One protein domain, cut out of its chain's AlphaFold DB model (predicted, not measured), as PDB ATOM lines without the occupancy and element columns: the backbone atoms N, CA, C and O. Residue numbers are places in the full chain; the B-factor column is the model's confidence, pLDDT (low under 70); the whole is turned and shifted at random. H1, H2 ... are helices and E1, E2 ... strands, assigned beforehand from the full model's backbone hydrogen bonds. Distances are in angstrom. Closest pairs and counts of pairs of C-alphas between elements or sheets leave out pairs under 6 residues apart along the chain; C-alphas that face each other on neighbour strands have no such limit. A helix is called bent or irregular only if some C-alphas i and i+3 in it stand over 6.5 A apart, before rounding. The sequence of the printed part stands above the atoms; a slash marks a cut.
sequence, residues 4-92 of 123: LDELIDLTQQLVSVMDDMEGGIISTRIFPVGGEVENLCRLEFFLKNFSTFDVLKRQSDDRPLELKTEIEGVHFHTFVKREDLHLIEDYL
ATOM      1  N   LEU A   4     127.565 159.052 157.562       60.12
ATOM      2  CA  LEU A   4     128.829 158.432 157.187       60.12
ATOM      3  C   LEU A   4     129.826 159.454 156.619       60.12
ATOM      4  O   LEU A   4     131.001 159.396 156.958       60.12
ATOM      5  N   ASP A   5     129.358 160.397 155.800       63.78
ATOM      6  CA  ASP A   5     130.214 161.401 155.160       63.78
ATOM      7  C   ASP A   5     130.686 162.444 156.188       63.78
ATOM      8  O   ASP A   5     131.864 162.781 156.211       63.78
ATOM      9  N   GLU A   6     129.822 162.857 157.128       67.44
ATOM     10  CA  GLU A   6     130.224 163.705 158.269       67.44
ATOM     11  C   GLU A   6     131.282 163.030 159.146       67.44
ATOM     12  O   GLU A   6     132.222 163.675 159.606       67.44
ATOM     13  N   LEU A   7     131.144 161.725 159.380       61.56
ATOM     14  CA  LEU A   7     132.072 160.972 160.214       61.56
ATOM     15  C   LEU A   7     133.420 160.780 159.506       61.56
ATOM     16  O   LEU A   7     134.465 160.881 160.146       61.56
ATOM     17  N   ILE A   8     133.412 160.573 158.187       64.88
ATOM     18  CA  ILE A   8     134.624 160.542 157.360       64.88
ATOM     19  C   ILE A   8     135.314 161.911 157.365       64.88
ATOM     20  O   ILE A   8     136.519 161.960 157.603       64.88
ATOM     21  N   ASP A   9     134.576 163.007 157.179       68.25
ATOM     22  CA  ASP A   9     135.126 164.367 157.189       68.25
ATOM     23  C   ASP A   9     135.715 164.734 158.559       68.25
ATOM     24  O   ASP A   9     136.832 165.248 158.637       68.25
ATOM     25  N   LEU A  10     135.022 164.397 159.652       66.38
ATOM     26  CA  LEU A  10     135.539 164.560 161.014       66.38
ATOM     27  C   LEU A  10     136.802 163.728 161.239       66.38
ATOM     28  O   LEU A  10     137.755 164.209 161.844       66.38
ATOM     29  N   THR A  11     136.844 162.502 160.716       62.00
ATOM     30  CA  THR A  11     138.029 161.642 160.818       62.00
ATOM     31  C   THR A  11     139.201 162.219 160.030       62.00
ATOM     32  O   THR A  11     140.326 162.202 160.512       62.00
ATOM     33  N   GLN A  12     138.962 162.759 158.835       63.81
ATOM     34  CA  GLN A  12     140.001 163.385 158.014       63.81
ATOM     35  C   GLN A  12     140.513 164.688 158.635       63.81
ATOM     36  O   GLN A  12     141.718 164.937 158.617       63.81
ATOM     37  N   GLN A  13     139.632 165.490 159.239       64.06
ATOM     38  CA  GLN A  13     140.027 166.663 160.018       64.06
ATOM     39  C   GLN A  13     140.835 166.269 161.254       64.06
ATOM     40  O   GLN A  13     141.861 166.888 161.522       64.06
ATOM     41  N   LEU A  14     140.428 165.208 161.958       62.84
ATOM     42  CA  LEU A  14     141.187 164.660 163.076       62.84
ATOM     43  C   LEU A  14     142.583 164.233 162.607       62.84
ATOM     44  O   LEU A  14     143.567 164.695 163.166       62.84
ATOM     45  N   VAL A  15     142.687 163.449 161.531       60.84
ATOM     46  CA  VAL A  15     143.973 163.015 160.955       60.84
ATOM     47  C   VAL A  15     144.849 164.207 160.560       60.84
ATOM     48  O   VAL A  15     146.035 164.199 160.862       60.84
ATOM     49  N   SER A  16     144.277 165.257 159.966       61.97
ATOM     50  CA  SER A  16     145.013 166.479 159.620       61.97
ATOM     51  C   SER A  16     145.548 167.212 160.854       61.97
ATOM     52  O   SER A  16     146.699 167.632 160.863       61.97
ATOM     53  N   VAL A  17     144.742 167.343 161.912       59.19
ATOM     54  CA  VAL A  17     145.181 167.947 163.185       59.19
ATOM     55  C   VAL A  17     146.242 167.077 163.865       59.19
ATOM     56  O   VAL A  17     147.167 167.586 164.493       59.19
ATOM     57  N   MET A  18     146.134 165.756 163.731       59.56
ATOM     58  CA  MET A  18     147.098 164.809 164.281       59.56
ATOM     59  C   MET A  18     148.436 164.812 163.527       59.56
ATOM     60  O   MET A  18     149.479 164.651 164.167       59.56
ATOM     61  N   ASP A  19     148.424 165.029 162.210       58.47
ATOM     62  CA  ASP A  19     149.633 165.237 161.398       58.47
ATOM     63  C   ASP A  19     150.357 166.534 161.798       58.47
ATOM     64  O   ASP A  19     151.588 166.556 161.878       58.47
ATOM     65  N   ASP A  20     149.607 167.579 162.160       59.12
ATOM     66  CA  ASP A  20     150.162 168.842 162.662       59.12
ATOM     67  C   ASP A  20     150.750 168.721 164.089       59.12
ATOM     68  O   ASP A  20     151.594 169.525 164.490       59.12
ATOM     69  N   MET A  21     150.375 167.689 164.857       56.84
ATOM     70  CA  MET A  21     150.843 167.424 166.231       56.84
ATOM     71  C   MET A  21     152.177 166.645 166.320       56.84
ATOM     72  O   MET A  21     152.399 165.863 167.247       56.84
ATOM     73  N   GLU A  22     153.099 166.863 165.379       60.72
ATOM     74  CA  GLU A  22     154.452 166.262 165.358       60.72
ATOM     75  C   GLU A  22     154.474 164.710 165.306       60.72
ATOM     76  O   GLU A  22     155.437 164.071 165.741       60.72
ATOM     77  N   GLY A  23     153.433 164.064 164.766       66.69
ATOM     78  CA  GLY A  23     153.409 162.603 164.575       66.69
ATOM     79  C   GLY A  23     153.280 161.793 165.873       66.69
ATOM     80  O   GLY A  23     153.737 160.645 165.957       66.69
ATOM     81  N   GLY A  24     152.678 162.396 166.902       78.19
ATOM     82  CA  GLY A  24     152.444 161.773 168.201       78.19
ATOM     83  C   GLY A  24     151.410 160.647 168.198       78.19
ATOM     84  O   GLY A  24     151.492 159.750 169.038       78.19
ATOM     85  N   ILE A  25     150.471 160.641 167.251       83.25
ATOM     86  CA  ILE A  25     149.461 159.584 167.116       83.25
ATOM     87  C   ILE A  25     149.870 158.619 166.002       83.25
ATOM     88  O   ILE A  25     150.230 159.010 164.899       83.25
ATOM     89  N   ILE A  26     149.856 157.331 166.337       84.38
ATOM     90  CA  ILE A  26     150.306 156.214 165.505       84.38
ATOM     91  C   ILE A  26     149.139 155.650 164.693       84.38
ATOM     92  O   ILE A  26     149.310 155.303 163.527       84.38
ATOM     93  N   SER A  27     147.962 155.508 165.307       84.31
ATOM     94  CA  SER A  27     146.777 155.000 164.614       84.31
ATOM     95  C   SER A  27     145.485 155.423 165.294       84.31
ATOM     96  O   SER A  27     145.422 155.414 166.522       84.31
ATOM     97  N   THR A  28     144.439 155.638 164.502       82.81
ATOM     98  CA  THR A  28     143.070 155.859 164.979       82.81
ATOM     99  C   THR A  28     142.194 154.666 164.623       82.81
ATOM    100  O   THR A  28     142.268 154.134 163.513       82.81
ATOM    101  N   ARG A  29     141.353 154.235 165.561       81.50
ATOM    102  CA  ARG A  29     140.297 153.244 165.349       81.50
ATOM    103  C   ARG A  29     138.960 153.867 165.695       81.50
ATOM    104  O   ARG A  29     138.845 154.587 166.677       81.50
ATOM    105  N   ILE A  30     137.958 153.561 164.885       79.31
ATOM    106  CA  ILE A  30     136.597 154.051 165.064       79.31
ATOM    107  C   ILE A  30     135.693 152.838 165.213       79.31
ATOM    108  O   ILE A  30     135.689 151.956 164.351       79.31
ATOM    109  N   PHE A  31     134.929 152.805 166.297       76.75
ATOM    110  CA  PHE A  31     133.968 151.754 166.601       76.75
ATOM    111  C   PHE A  31     132.552 152.270 166.317       76.75
ATOM    112  O   PHE A  31     131.916 152.865 167.190       76.75
ATOM    113  N   PRO A  32     132.004 152.034 165.109       65.88
ATOM    114  CA  PRO A  32     130.736 152.635 164.689       65.88
ATOM    115  C   PRO A  32     129.532 152.178 165.521       65.88
ATOM    116  O   PRO A  32     128.544 152.895 165.612       65.88
ATOM    117  N   VAL A  33     129.603 150.997 166.141       70.56
ATOM    118  CA  VAL A  33     128.508 150.433 166.951       70.56
ATOM    119  C   VAL A  33     128.457 151.043 168.363       70.56
ATOM    120  O   VAL A  33     127.422 150.958 169.016       70.56
ATOM    121  N   GLY A  34     129.536 151.693 168.816       66.44
ATOM    122  CA  GLY A  34     129.622 152.358 170.125       66.44
ATOM    123  C   GLY A  34     129.825 153.873 170.055       66.44
ATOM    124  O   GLY A  34     129.705 154.542 171.071       66.44
ATOM    125  N   GLY A  35     130.124 154.421 168.871       69.81
ATOM    126  CA  GLY A  35     130.505 155.828 168.724       69.81
ATOM    127  C   GLY A  35     131.868 156.153 169.340       69.81
ATOM    128  O   GLY A  35     132.174 157.321 169.549       69.81
ATOM    129  N   GLU A  36     132.681 155.137 169.634       75.62
ATOM    130  CA  GLU A  36     133.971 155.308 170.296       75.62
ATOM    131  C   GLU A  36     135.075 155.532 169.265       75.62
ATOM    132  O   GLU A  36     135.144 154.856 168.230       75.62
ATOM    133  N   VAL A  37     135.972 156.460 169.579       80.56
ATOM    134  CA  VAL A  37     137.196 156.698 168.818       80.56
ATOM    135  C   VAL A  37     138.374 156.416 169.736       80.56
ATOM    136  O   VAL A  37     138.452 156.955 170.835       80.56
ATOM    137  N   GLU A  38     139.293 155.569 169.287       87.25
ATOM    138  CA  GLU A  38     140.515 155.233 170.009       87.25
ATOM    139  C   GLU A  38     141.745 155.682 169.222       87.25
ATOM    140  O   GLU A  38     141.926 155.309 168.063       87.25
ATOM    141  N   ASN A  39     142.635 156.416 169.878       87.31
ATOM    142  CA  ASN A  39     143.919 156.837 169.344       87.31
ATOM    143  C   ASN A  39     145.053 156.113 170.070       87.31
ATOM    144  O   ASN A  39     145.197 156.215 171.287       87.31
ATOM    145  N   LEU A  40     145.892 155.418 169.306       90.44
ATOM    146  CA  LEU A  40     147.155 154.875 169.788       90.44
ATOM    147  C   LEU A  40     148.240 155.938 169.628       90.44
ATOM    148  O   LEU A  40     148.526 156.354 168.508       90.44
ATOM    149  N   CYS A  41     148.882 156.328 170.720       89.12
ATOM    150  CA  CYS A  41     149.899 157.373 170.759       89.12
ATOM    151  C   CYS A  41     151.310 156.815 170.983       89.12
ATOM    152  O   CYS A  41     151.498 155.763 171.604       89.12
ATOM    153  N   ARG A  42     152.320 157.575 170.553       89.88
ATOM    154  CA  ARG A  42     153.692 157.455 171.061       89.88
ATOM    155  C   ARG A  42     153.718 157.815 172.544       89.88
ATOM    156  O   ARG A  42     152.957 158.679 172.986       89.88
ATOM    157  N   LEU A  43     154.598 157.164 173.296       90.19
ATOM    158  CA  LEU A  43     154.663 157.313 174.746       90.19
ATOM    159  C   LEU A  43     155.024 158.745 175.151       90.19
ATOM    160  O   LEU A  43     154.366 159.337 176.000       90.19
ATOM    161  N   GLU A  44     156.023 159.330 174.499       89.00
ATOM    162  CA  GLU A  44     156.527 160.670 174.800       89.00
ATOM    163  C   GLU A  44     155.468 161.735 174.519       89.00
ATOM    164  O   GLU A  44     155.297 162.672 175.294       89.00
ATOM    165  N   PHE A  45     154.715 161.564 173.428       87.44
ATOM    166  CA  PHE A  45     153.576 162.422 173.124       87.44
ATOM    167  C   PHE A  45     152.504 162.314 174.210       87.44
ATOM    168  O   PHE A  45     152.010 163.336 174.681       87.44
ATOM    169  N   PHE A  46     152.164 161.094 174.625       89.50
ATOM    170  CA  PHE A  46     151.143 160.861 175.639       89.50
ATOM    171  C   PHE A  46     151.520 161.525 176.973       89.50
ATOM    172  O   PHE A  46     150.745 162.315 177.506       89.50
ATOM    173  N   LEU A  47     152.740 161.285 177.463       87.19
ATOM    174  CA  LEU A  47     153.228 161.844 178.729       87.19
ATOM    175  C   LEU A  47     153.396 163.372 178.691       87.19
ATOM    176  O   LEU A  47     153.248 164.032 179.715       87.19
ATOM    177  N   LYS A  48     153.688 163.955 177.519       85.38
ATOM    178  CA  LYS A  48     153.799 165.413 177.347       85.38
ATOM    179  C   LYS A  48     152.440 166.118 177.385       85.38
ATOM    180  O   LYS A  48     152.375 167.260 177.831       85.38
ATOM    181  N   ASN A  49     151.384 165.476 176.881       80.75
ATOM    182  CA  ASN A  49     150.087 166.124 176.662       80.75
ATOM    183  C   ASN A  49     149.028 165.772 177.714       80.75
ATOM    184  O   ASN A  49     148.099 166.553 177.910       80.75
ATOM    185  N   PHE A  50     149.161 164.639 178.406       81.75
ATOM    186  CA  PHE A  50     148.170 164.188 179.379       81.75
ATOM    187  C   PHE A  50     148.771 164.120 180.780       81.75
ATOM    188  O   PHE A  50     149.685 163.349 181.050       81.75
ATOM    189  N   SER A  51     148.217 164.920 181.690       80.94
ATOM    190  CA  SER A  51     148.616 164.951 183.102       80.94
ATOM    191  C   SER A  51     147.812 163.995 183.985       80.94
ATOM    192  O   SER A  51     148.185 163.761 185.128       80.94
ATOM    193  N   THR A  52     146.690 163.469 183.484       82.19
ATOM    194  CA  THR A  52     145.826 162.512 184.187       82.19
ATOM    195  C   THR A  52     145.499 161.354 183.255       82.19
ATOM    196  O   THR A  52     144.994 161.559 182.148       82.19
ATOM    197  N   PHE A  53     145.819 160.142 183.698       87.06
ATOM    198  CA  PHE A  53     145.637 158.912 182.942       87.06
ATOM    199  C   PHE A  53     145.625 157.703 183.880       87.06
ATOM    200  O   PHE A  53     146.239 157.714 184.948       87.06
ATOM    201  N   ASP A  54     144.954 156.647 183.444       87.25
ATOM    202  CA  ASP A  54     144.963 155.340 184.079       87.25
ATOM    203  C   ASP A  54     146.172 154.524 183.619       87.25
ATOM    204  O   ASP A  54     146.611 154.624 182.471       87.25
ATOM    205  N   VAL A  55     146.680 153.661 184.504       88.88
ATOM    206  CA  VAL A  55     147.759 152.716 184.190       88.88
ATOM    207  C   VAL A  55     147.283 151.284 184.385       88.88
ATOM    208  O   VAL A  55     146.897 150.873 185.479       88.88
ATOM    209  N   LEU A  56     147.368 150.493 183.321       87.19
ATOM    210  CA  LEU A  56     146.946 149.101 183.283       87.19
ATOM    211  C   LEU A  56     148.153 148.184 183.126       87.19
ATOM    212  O   LEU A  56     149.017 148.399 182.277       87.19
ATOM    213  N   LYS A  57     148.187 147.112 183.921       86.81
ATOM    214  CA  LYS A  57     149.165 146.037 183.742       86.81
ATOM    215  C   LYS A  57     148.742 145.102 182.620       86.81
ATOM    216  O   LYS A  57     147.582 144.706 182.530       86.81
ATOM    217  N   ARG A  58     149.712 144.683 181.818       85.12
ATOM    218  CA  ARG A  58     149.532 143.739 180.719       85.12
ATOM    219  C   ARG A  58     150.324 142.466 180.960       85.12
ATOM    220  O   ARG A  58     151.412 142.483 181.528       85.12
ATOM    221  N   GLN A  59     149.802 141.359 180.442       82.75
ATOM    222  CA  GLN A  59     150.521 140.086 180.341       82.75
ATOM    223  C   GLN A  59     151.441 140.086 179.110       82.75
ATOM    224  O   GLN A  59     151.334 139.238 178.232       82.75
ATOM    225  N   SER A  60     152.287 141.105 178.988       82.31
ATOM    226  CA  SER A  60     153.243 141.239 177.891       82.31
ATOM    227  C   SER A  60     154.596 141.604 178.470       82.31
ATOM    228  O   SER A  60     154.715 142.596 179.183       82.31
ATOM    229  N   ASP A  61     155.615 140.805 178.164       78.62
ATOM    230  CA  ASP A  61     156.968 141.074 178.645       78.62
ATOM    231  C   ASP A  61     157.589 142.304 177.976       78.62
ATOM    232  O   ASP A  61     158.263 143.088 178.641       78.62
ATOM    233  N   ASP A  62     157.335 142.489 176.679       87.38
ATOM    234  CA  ASP A  62     157.852 143.621 175.902       87.38
ATOM    235  C   ASP A  62     157.159 144.931 176.288       87.38
ATOM    236  O   ASP A  62     157.800 145.965 176.452       87.38
ATOM    237  N   ARG A  63     155.835 144.876 176.478       88.56
ATOM    238  CA  ARG A  63     154.980 146.040 176.752       88.56
ATOM    239  C   ARG A  63     154.139 145.798 177.999       88.56
ATOM    240  O   ARG A  63     152.936 145.543 177.874       88.56
ATOM    241  N   PRO A  64     154.764 145.824 179.185       88.12
ATOM    242  CA  PRO A  64     154.124 145.408 180.427       88.12
ATOM    243  C   PRO A  64     153.014 146.342 180.886       88.12
ATOM    244  O   PRO A  64     152.206 145.929 181.716       88.12
ATOM    245  N   LEU A  65     152.949 147.571 180.369       89.50
ATOM    246  CA  LEU A  65     151.954 148.551 180.781       89.50
ATOM    247  C   LEU A  65     151.257 149.207 179.591       89.50
ATOM    248  O   LEU A  65     151.799 149.320 178.488       89.50
ATOM    249  N   GLU A  66     150.039 149.656 179.853       91.69
ATOM    250  CA  GLU A  66     149.244 150.505 178.980       91.69
ATOM    251  C   GLU A  66     148.757 151.707 179.772       91.69
ATOM    252  O   GLU A  66     148.238 151.552 180.876       91.69
ATOM    253  N   LEU A  67     148.951 152.894 179.210       91.50
ATOM    254  CA  LEU A  67     148.403 154.132 179.751       91.50
ATOM    255  C   LEU A  67     147.150 154.471 178.955       91.50
ATOM    256  O   LEU A  67     147.167 154.325 177.729       91.50
ATOM    257  N   LYS A  68     146.087 154.912 179.630       92.00
ATOM    258  CA  LYS A  68     144.821 155.299 178.993       92.00
ATOM    259  C   LYS A  68     144.284 156.597 179.560       92.00
ATOM    260  O   LYS A  68     144.401 156.849 180.749       92.00
ATOM    261  N   THR A  69     143.654 157.400 178.722       85.38
ATOM    262  CA  THR A  69     142.843 158.535 179.165       85.38
ATOM    263  C   THR A  69     141.679 158.737 178.203       85.38
ATOM    264  O   THR A  69     141.727 158.272 177.060       85.38
ATOM    265  N   GLU A  70     140.627 159.397 178.666       86.25
ATOM    266  CA  GLU A  70     139.443 159.727 177.876       86.25
ATOM    267  C   GLU A  70     139.220 161.237 177.924       86.25
ATOM    268  O   GLU A  70     139.249 161.847 178.995       86.25
ATOM    269  N   ILE A  71     139.003 161.837 176.757       77.62
ATOM    270  CA  ILE A  71     138.630 163.242 176.628       77.62
ATOM    271  C   ILE A  71     137.420 163.311 175.708       77.62
ATOM    272  O   ILE A  71     137.523 162.990 174.527       77.62
ATOM    273  N   GLU A  72     136.286 163.740 176.259       78.00
ATOM    274  CA  GLU A  72     135.051 163.984 175.502       78.00
ATOM    275  C   GLU A  72     134.612 162.772 174.651       78.00
ATOM    276  O   GLU A  72     134.196 162.919 173.503       78.00
ATOM    277  N   GLY A  73     134.717 161.553 175.199       72.88
ATOM    278  CA  GLY A  73     134.369 160.313 174.496       72.88
ATOM    279  C   GLY A  73     135.424 159.803 173.507       72.88
ATOM    280  O   GLY A  73     135.210 158.776 172.858       72.88
ATOM    281  N   VAL A  74     136.572 160.478 173.389       80.31
ATOM    282  CA  VAL A  74     137.724 160.013 172.609       80.31
ATOM    283  C   VAL A  74     138.761 159.409 173.547       80.31
ATOM    284  O   VAL A  74     139.302 160.076 174.430       80.31
ATOM    285  N   HIS A  75     139.074 158.138 173.329       88.88
ATOM    286  CA  HIS A  75     140.073 157.415 174.095       88.88
ATOM    287  C   HIS A  75     141.460 157.597 173.486       88.88
ATOM    288  O   HIS A  75     141.667 157.417 172.287       88.88
ATOM    289  N   PHE A  76     142.445 157.861 174.334       87.88
ATOM    290  CA  PHE A  76     143.856 157.868 173.975       87.88
ATOM    291  C   PHE A  76     144.559 156.790 174.781       87.88
ATOM    292  O   PHE A  76     144.354 156.677 175.990       87.88
ATOM    293  N   HIS A  77     145.407 156.004 174.130       94.12
ATOM    294  CA  HIS A  77     146.205 155.008 174.822       94.12
ATOM    295  C   HIS A  77     147.611 154.879 174.247       94.12
ATOM    296  O   HIS A  77     147.866 155.154 173.076       94.12
ATOM    297  N   THR A  78     148.547 154.436 175.077       93.62
ATOM    298  CA  THR A  78     149.914 154.112 174.660       93.62
ATOM    299  C   THR A  78     150.423 152.889 175.409       93.62
ATOM    300  O   THR A  78     149.927 152.545 176.482       93.62
ATOM    301  N   PHE A  79     151.416 152.214 174.838       93.75
ATOM    302  CA  PHE A  79     152.058 151.068 175.464       93.75
ATOM    303  C   PHE A  79     153.448 151.450 175.937       93.75
ATOM    304  O   PHE A  79     154.260 151.922 175.144       93.75
ATOM    305  N   VAL A  80     153.733 151.178 177.206       91.38
ATOM    306  CA  VAL A  80     155.058 151.409 177.779       91.38
ATOM    307  C   VAL A  80     155.876 150.151 177.578       91.38
ATOM    308  O   VAL A  80     155.481 149.072 178.033       91.38
ATOM    309  N   LYS A  81     156.995 150.276 176.869       91.75
ATOM    310  CA  LYS A  81     157.942 149.176 176.732       91.75
ATOM    311  C   LYS A  81     158.720 148.969 178.023       91.75
ATOM    312  O   LYS A  81     158.864 149.885 178.827       91.75
ATOM    313  N   ARG A  82     159.297 147.779 178.190       88.31
ATOM    314  CA  ARG A  82     160.153 147.464 179.342       88.31
ATOM    315  C   ARG A  82     161.339 148.429 179.499       88.31
ATOM    316  O   ARG A  82     161.679 148.776 180.623       88.31
ATOM    317  N   GLU A  83     161.944 148.863 178.397       90.06
ATOM    318  CA  GLU A  83     163.051 149.835 178.391       90.06
ATOM    319  C   GLU A  83     162.630 151.244 178.841       90.06
ATOM    320  O   GLU A  83     163.424 151.962 179.448       90.06
ATOM    321  N   ASP A  84     161.356 151.591 178.657       91.50
ATOM    322  CA  ASP A  84     160.809 152.927 178.905       91.50
ATOM    323  C   ASP A  84     160.092 153.047 180.258       91.50
ATOM    324  O   ASP A  84     159.498 154.081 180.559       91.50
ATOM    325  N   LEU A  85     160.134 152.006 181.101       87.88
ATOM    326  CA  LEU A  85     159.433 152.013 182.393       87.88
ATOM    327  C   LEU A  85     159.886 153.162 183.292       87.88
ATOM    328  O   LEU A  85     159.043 153.768 183.948       87.88
ATOM    329  N   HIS A  86     161.177 153.505 183.235       87.31
ATOM    330  CA  HIS A  86     161.795 154.620 183.957       87.31
ATOM    331  C   HIS A  86     161.084 155.968 183.735       87.31
ATOM    332  O   HIS A  86     161.139 156.835 184.598       87.31
ATOM    333  N   LEU A  87     160.384 156.149 182.607       86.38
ATOM    334  CA  LEU A  87     159.649 157.380 182.297       86.38
ATOM    335  C   LEU A  87     158.360 157.538 183.106       86.38
ATOM    336  O   LEU A  87     157.802 158.634 183.157       86.38
ATOM    337  N   ILE A  88     157.865 156.450 183.701       83.81
ATOM    338  CA  ILE A  88     156.592 156.439 184.419       83.81
ATOM    339  C   ILE A  88     156.703 155.963 185.874       83.81
ATOM    340  O   ILE A  88     155.685 155.904 186.562       83.81
ATOM    341  N   GLU A  89     157.900 155.597 186.349       79.50
ATOM    342  CA  GLU A  89     158.090 155.039 187.700       79.50
ATOM    343  C   GLU A  89     157.596 155.993 188.788       79.50
ATOM    344  O   GLU A  89     156.921 155.553 189.715       79.50
ATOM    345  N   ASP A  90     157.839 157.296 188.620       77.44
ATOM    346  CA  ASP A  90     157.442 158.337 189.576       77.44
ATOM    347  C   ASP A  90     155.918 158.480 189.730       77.44
ATOM    348  O   ASP A  90     155.435 159.024 190.723       77.44
ATOM    349  N   TYR A  91     155.147 157.982 188.760       73.75
ATOM    350  CA  TYR A  91     153.683 158.020 188.777       73.75
ATOM    351  C   TYR A  91     153.072 156.752 189.385       73.75
ATOM    352  O   TYR A  91     151.851 156.668 189.533       73.75
ATOM    353  N   LEU A  92     153.891 155.749 189.714       77.88
ATOM    354  CA  LEU A  92     153.425 154.440 190.147       77.88
ATOM    355  C   LEU A  92     153.698 154.172 191.630       77.88
ATOM    356  O   LEU A  92     154.721 154.590 192.171       77.88
TER     357      LEU A  92
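AT A GLANCE: This is residues 4 to 92 of the 123 residues of an uncharacterized protein of Sporosarcina luteola (UniProt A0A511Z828). One strongly twisted sheet of five strands makes a wall, with the long helix H1 and the short helix H2 over one face and no named helix over the other. H3 follows E5 at the opposite end of the longest axis from the start of H1. The printed part has 89 residues with three named helices and five strands, in the order H1 E1 E2 H2 E3 E4 E5 H3; the mixed sheet runs E1 E2 E5 E4 E3, and the class is mixed, helices and strands. It is only just compact, close to loose, with a radius of gyration of the C-alphas of 14.1 A, and spans 43 by 28 by 22 A.

HOW THE PARTS SIT: H1, residues 4 to 20, is on the sheet at a height of 10.8 A, along E1, residues 25 to 31, at 11 degrees on the local plane; their closest C-alphas, of Met 18 and Ile 25, are 6.4 A apart. E1 and E2, residues 36 to 41, form a hairpin, with N 29 and O 38 2.8 A apart. H2, residues 43 to 49, is on the same face as H1, over E5, residues 74 to 80; their closest C-alphas, of Leu 43 and Thr 78, are 5.7 A apart. E2 and E5 are parallel, N 39 to O 75 being 2.8 A. E2, H2 and E3, residues 54 to 57, form a split strand-helix-strand unit, two strands of one sheet with a helix between them in the chain and with E5 and E4, residues 65 to 71, between them in the sheet; its crossover is right-handed. E3, E4 and E5 form a meander, each the antiparallel neighbour of the one before, with N 56 to O 66 at 2.8 A and N 76 to O 69 at 2.8 A. H3, residues 82 to 87, is only just not on the sheet, with 4 pairs of C-alphas within 10 A. In H1 and H2 every O i to N i+4 pair is within hydrogen-bond range; in H3 0 of 2 are, and 1 of 3 O i to N i+3 pairs.

IN THESE COORDINATES: H1 begins at C-alpha 4 (128.829, 158.432, 157.187) and is 24.4 A long; E1 is 17.4 A, E2 16.1 A, E4 20.3 A and E5 20.0 A. H3 ends at C-alpha 87 (159.649, 157.380, 182.297) and is irregular, C-alphas 83 and 86 being 7.4 A apart.

THE WHOLE: The two farthest C-alphas, of Asp 5 and Asp 90, are 44.0 A apart. The printed part has no cut, and no link is long. Residues 4 to 23, 32, and 34 to 35 have pLDDT under 70.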